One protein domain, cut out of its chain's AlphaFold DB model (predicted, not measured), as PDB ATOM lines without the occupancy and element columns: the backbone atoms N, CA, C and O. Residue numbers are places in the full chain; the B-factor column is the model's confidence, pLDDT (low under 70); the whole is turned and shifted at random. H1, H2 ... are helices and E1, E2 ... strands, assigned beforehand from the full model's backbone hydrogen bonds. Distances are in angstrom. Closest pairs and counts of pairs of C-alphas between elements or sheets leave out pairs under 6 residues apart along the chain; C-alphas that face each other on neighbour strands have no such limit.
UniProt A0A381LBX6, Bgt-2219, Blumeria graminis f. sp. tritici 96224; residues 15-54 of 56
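AT A GLANCE: This is residues 15 to 54 of the 56 residues of the protein "Bgt-2219" of Blumeria graminis f. sp. tritici 96224 (UniProt A0A381LBX6). A small hairpin of two short strands, E1 and E2, has helix H1 folded back near E2 and a short helix H2 alongside H1; the loop between the strands reaches out to His 24. The 40 printed residues hold E1, E2, H1, H2 in that order, mixed in class, the strands antiparallel. The whole is compact, radius of gyration of the C-alphas 9.7 A, spans 28 by 21 by 14 A.

IN THESE COORDINATES: E1, residues 15 to 17, begins at C-alpha 15 (116.847, 95.335, 76.098) and measures 6.9 A. E2, residues 28 to 31, measures 9.4 A; H1, residues 34 to 42, 12.3 A. H2, residues 49 to 54, measures 9.1 A, ending at C-alpha 54 (120.077, 102.938, 84.654).

HOW THE PARTS SIT: In the hairpin E1 and E2, N 16 and O 29 are within hydrogen-bond range, 2.8 A. The closest C-alphas of E2 and H1, Val 31 and Ala 37, are 6.0 A apart. H1 and H2 are close but not clearly touching, C-alphas 41 and 52 being closest at 6.8 A; they run opposite ways at a shallow tilt of 10 degrees. Every O i to N i+4 pair is within range in H1, 1 of 2 in H2.

THE WHOLE: C-alphas 24 and 34 are farthest apart, 27.9 A. The printed part has no cut or long link; no printed residue is under 70 in pLDDT.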
ATOM      1  N   ASP A  15     116.709  96.774  75.901       93.94
ATOM      2  CA  ASP A  15     116.847  95.335  76.098       93.94
ATOM      3  C   ASP A  15     117.860  95.065  77.210       93.94
ATOM      4  O   ASP A  15     118.923  95.684  77.271       93.94
ATOM      5  N   VAL A  16     117.550  94.119  78.087       91.69
ATOM      6  CA  VAL A  16     118.359  93.836  79.270       91.69
ATOM      7  C   VAL A  16     118.664  92.354  79.352       91.69
ATOM      8  O   VAL A  16     117.786  91.513  79.180       91.69
ATOM      9  N   LEU A  17     119.931  92.029  79.586       92.12
ATOM     10  CA  LEU A  17     120.400  90.653  79.656       92.12
ATOM     11  C   LEU A  17     119.890  89.968  80.927       92.12
ATOM     12  O   LEU A  17     120.092  90.472  82.032       92.12
ATOM     13  N   ASP A  18     119.302  88.783  80.775       91.25
ATOM     14  CA  ASP A  18     118.904  87.947  81.901       91.25
ATOM     15  C   ASP A  18     120.120  87.239  82.506       91.25
ATOM     16  O   ASP A  18     120.562  86.177  82.061       91.25
ATOM     17  N   GLN A  19     120.674  87.850  83.550       86.69
ATOM     18  CA  GLN A  19     121.875  87.357  84.215       86.69
ATOM     19  C   GLN A  19     121.635  86.067  85.013       86.69
ATOM     20  O   GLN A  19     122.602  85.430  85.420       86.69
ATOM     21  N   LYS A  20     120.378  85.654  85.259       88.38
ATOM     22  CA  LYS A  20     120.083  84.360  85.909       88.38
ATOM     23  C   LYS A  20     120.386  83.175  85.011       88.38
ATOM     24  O   LYS A  20     120.687  82.100  85.516       88.38
ATOM     25  N   LEU A  21     120.260  83.375  83.706       88.12
ATOM     26  CA  LEU A  21     120.423  82.319  82.719       88.12
ATOM     27  C   LEU A  21     121.892  82.089  82.356       88.12
ATOM     28  O   LEU A  21     122.233  81.057  81.779       88.12
ATOM     29  N   LEU A  22     122.776  83.017  82.724       88.06
ATOM     30  CA  LEU A  22     124.204  82.866  82.504       88.06
ATOM     31  C   LEU A  22     124.814  81.786  83.417       88.06
ATOM     32  O   LEU A  22     124.418  81.663  84.576       88.06
ATOM     33  N   PRO A  23     125.826  81.048  82.926       90.88
ATOM     34  CA  PRO A  23     126.402  81.116  81.575       90.88
ATOM     35  C   PRO A  23     125.654  80.260  80.533       90.88
ATOM     36  O   PRO A  23     126.030  80.264  79.365       90.88
ATOM     37  N   HIS A  24     124.630  79.510  80.941       91.06
ATOM     38  CA  HIS A  24     123.985  78.475  80.127       91.06
ATOM     39  C   HIS A  24     123.190  79.023  78.938       91.06
ATOM     40  O   HIS A  24     123.129  78.382  77.892       91.06
ATOM     41  N   GLN A  25     122.589  80.203  79.086       90.75
ATOM     42  CA  GLN A  25     121.784  80.832  78.051       90.75
ATOM     43  C   GLN A  25     121.938  82.354  78.084       90.75
ATOM     44  O   GLN A  25     121.935  82.990  79.136       90.75
ATOM     45  N   ILE A  26     122.036  82.940  76.891       91.50
ATOM     46  CA  ILE A  26     122.072  84.386  76.676       91.50
ATOM     47  C   ILE A  26     120.687  84.799  76.181       91.50
ATOM     48  O   ILE A  26     120.341  84.546  75.029       91.50
ATOM     49  N   SER A  27     119.888  85.414  77.054       91.94
ATOM     50  CA  SER A  27     118.547  85.905  76.722       91.94
ATOM     51  C   SER A  27     118.423  87.379  77.071       91.94
ATOM     52  O   SER A  27     118.851  87.793  78.146       91.94
ATOM     53  N   TYR A  28     117.835  88.162  76.172       92.81
ATOM     54  CA  TYR A  28     117.548  89.572  76.401       92.81
ATOM     55  C   TYR A  28     116.050  89.755  76.588       92.81
ATOM     56  O   TYR A  28     115.250  89.202  75.834       92.81
ATOM     57  N   HIS A  29     115.686  90.553  77.581       92.12
ATOM     58  CA  HIS A  29     114.315  90.949  77.843       92.12
ATOM     59  C   HIS A  29     114.092  92.387  77.405       92.12
ATOM     60  O   HIS A  29     114.879  93.263  77.764       92.12
ATOM     61  N   ASN A  30     113.023  92.623  76.655       94.38
ATOM     62  CA  ASN A  30     112.658  93.963  76.229       94.38
ATOM     63  C   ASN A  30     111.857  94.661  77.327       94.38
ATOM     64  O   ASN A  30     110.758  94.226  77.651       94.38
ATOM     65  N   VAL A  31     112.410  95.744  77.866       92.19
ATOM     66  CA  VAL A  31     111.777  96.562  78.897       92.19
ATOM     67  C   VAL A  31     110.877  97.592  78.230       92.19
ATOM     68  O   VAL A  31     111.350  98.479  77.516       92.19
ATOM     69  N   THR A  32     109.576  97.482  78.483       93.19
ATOM     70  CA  THR A  32     108.551  98.312  77.820       93.19
ATOM     71  C   THR A  32     107.861  99.310  78.748       93.19
ATOM     72  O   THR A  32     107.206 100.239  78.275       93.19
ATOM     73  N   SER A  33     108.008  99.158  80.066       91.69
ATOM     74  CA  SER A  33     107.386 100.038  81.060       91.69
ATOM     75  C   SER A  33     108.224 100.159  82.335       91.69
ATOM     76  O   SER A  33     109.102  99.339  82.601       91.69
ATOM     77  N   CYS A  34     107.926 101.161  83.167       89.69
ATOM     78  CA  CYS A  34     108.570 101.315  84.476       89.69
ATOM     79  C   CYS A  34     108.260 100.143  85.425       89.69
ATOM     80  O   CYS A  34     109.082  99.800  86.271       89.69
ATOM     81  N   VAL A  35     107.088  99.513  85.278       91.44
ATOM     82  CA  VAL A  35     106.714  98.318  86.051       91.44
ATOM     83  C   VAL A  35     107.593  97.138  85.643       91.44
ATOM     84  O   VAL A  35     108.176  96.482  86.496       91.44
ATOM     85  N   ASP A  36     107.777  96.942  84.341       89.81
ATOM     86  CA  ASP A  36     108.636  95.899  83.770       89.81
ATOM     87  C   ASP A  36     110.120  96.093  84.158       89.81
ATOM     88  O   ASP A  36     110.825  95.157  84.537       89.81
ATOM     89  N   ALA A  37     110.584  97.346  84.189       86.94
ATOM     90  CA  ALA A  37     111.889  97.709  84.743       86.94
ATOM     91  C   ALA A  37     112.028  97.310  86.224       86.94
ATOM     92  O   ALA A  37     113.025  96.703  86.624       86.94
ATOM     93  N   PHE A  38     111.019  97.620  87.040       87.94
ATOM     94  CA  PHE A  38     111.002  97.267  88.457       87.94
ATOM     95  C   PHE A  38     110.974  95.746  88.672       87.94
ATOM     96  O   PHE A  38     111.702  95.222  89.520       87.94
ATOM     97  N   GLU A  39     110.206  95.014  87.864       88.62
ATOM     98  CA  GLU A  39     110.198  93.550  87.849       88.62
ATOM     99  C   GLU A  39     111.569  92.980  87.467       88.62
ATOM    100  O   GLU A  39     112.051  92.049  88.112       88.62
ATOM    101  N   CYS A  40     112.268  93.564  86.492       86.62
ATOM    102  CA  CYS A  40     113.623  93.146  86.117       86.62
ATOM    103  C   CYS A  40     114.638  93.292  87.269       86.62
ATOM    104  O   CYS A  40     115.533  92.453  87.422       86.62
ATOM    105  N   ILE A  41     114.493  94.324  88.105       85.62
ATOM    106  CA  ILE A  41     115.340  94.551  89.286       85.62
ATOM    107  C   ILE A  41     114.984  93.568  90.406       85.62
ATOM    108  O   ILE A  41     115.854  92.876  90.937       85.62
ATOM    109  N   THR A  42     113.701  93.494  90.764       85.81
ATOM    110  CA  THR A  42     113.212  92.695  91.901       85.81
ATOM    111  C   THR A  42     113.305  91.194  91.653       85.81
ATOM    112  O   THR A  42     113.659  90.439  92.558       85.81
ATOM    113  N   SER A  43     113.097  90.747  90.414       83.75
ATOM    114  CA  SER A  43     113.278  89.349  90.014       83.75
ATOM    115  C   SER A  43     114.744  88.920  89.958       83.75
ATOM    116  O   SER A  43     115.010  87.766  89.630       83.75
ATOM    117  N   MET A  44     115.714  89.795  90.258       75.19
ATOM    118  CA  MET A  44     117.154  89.540  90.107       75.19
ATOM    119  C   MET A  44     117.577  89.137  88.681       75.19
ATOM    120  O   MET A  44     118.645  88.533  88.505       75.19
ATOM    121  N   ARG A  45     116.760  89.453  87.668       75.69
ATOM    122  CA  ARG A  45     117.125  89.334  86.248       75.69
ATOM    123  C   ARG A  45     118.316  90.241  85.931       75.69
ATOM    124  O   ARG A  45     119.206  89.858  85.177       75.69
ATOM    125  N   VAL A  46     118.376  91.387  86.608       75.19
ATOM    126  CA  VAL A  46     119.490  92.335  86.587       75.19
ATOM    127  C   VAL A  46     120.101  92.447  87.974       75.19
ATOM    128  O   VAL A  46     119.390  92.693  88.949       75.19
ATOM    129  N   ARG A  47     121.422  92.304  88.089       77.75
ATOM    130  CA  ARG A  47     122.143  92.481  89.356       77.75
ATOM    131  C   ARG A  47     123.336  93.412  89.154       77.75
ATOM    132  O   ARG A  47     123.980  93.394  88.110       77.75
ATOM    133  N   GLY A  48     123.621  94.232  90.165       77.44
ATOM    134  CA  GLY A  48     124.707  95.218  90.153       77.44
ATOM    135  C   GLY A  48     124.200  96.654  90.277       77.44
ATOM    136  O   GLY A  48     123.353  97.099  89.502       77.44
ATOM    137  N   LYS A  49     124.751  97.394  91.246       74.38
ATOM    138  CA  LYS A  49     124.313  98.756  91.595       74.38
ATOM    139  C   LYS A  49     124.391  99.720  90.406       74.38
ATOM    140  O   LYS A  49     123.451 100.474  90.182       74.38
ATOM    141  N   GLN A  50     125.463  99.657  89.607       74.69
ATOM    142  CA  GLN A  50     125.602 100.514  88.423       74.69
ATOM    143  C   GLN A  50     124.558 100.245  87.327       74.69
ATOM    144  O   GLN A  50     124.223 101.153  86.580       74.69
ATOM    145  N   ILE A  51     124.027  99.021  87.236       76.62
ATOM    146  CA  ILE A  51     123.023  98.664  86.223       76.62
ATOM    147  C   ILE A  51     121.625  99.062  86.713       76.62
ATOM    148  O   ILE A  51     120.814  99.552  85.937       76.62
ATOM    149  N   GLN A  52     121.357  98.930  88.015       77.31
ATOM    150  CA  GLN A  52     120.095  99.376  88.617       77.31
ATOM    151  C   GLN A  52     119.907 100.897  88.538       77.31
ATOM    152  O   GLN A  52     118.786 101.352  88.346       77.31
ATOM    153  N   LEU A  53     120.992 101.675  88.615       77.75
ATOM    154  CA  LEU A  53     120.956 103.128  88.404       77.75
ATOM    155  C   LEU A  53     120.516 103.531  86.990       77.75
ATOM    156  O   LEU A  53     120.131 104.668  86.793       77.75
ATOM    157  N   PHE A  54     120.549 102.629  86.007       75.38
ATOM    158  CA  PHE A  54     120.077 102.938  84.654       75.38
ATOM    159  C   PHE A  54     118.543 103.003  84.553       75.38
ATOM    160  O   PHE A  54     118.009 103.427  83.530       75.38
TER     161      PHE A  54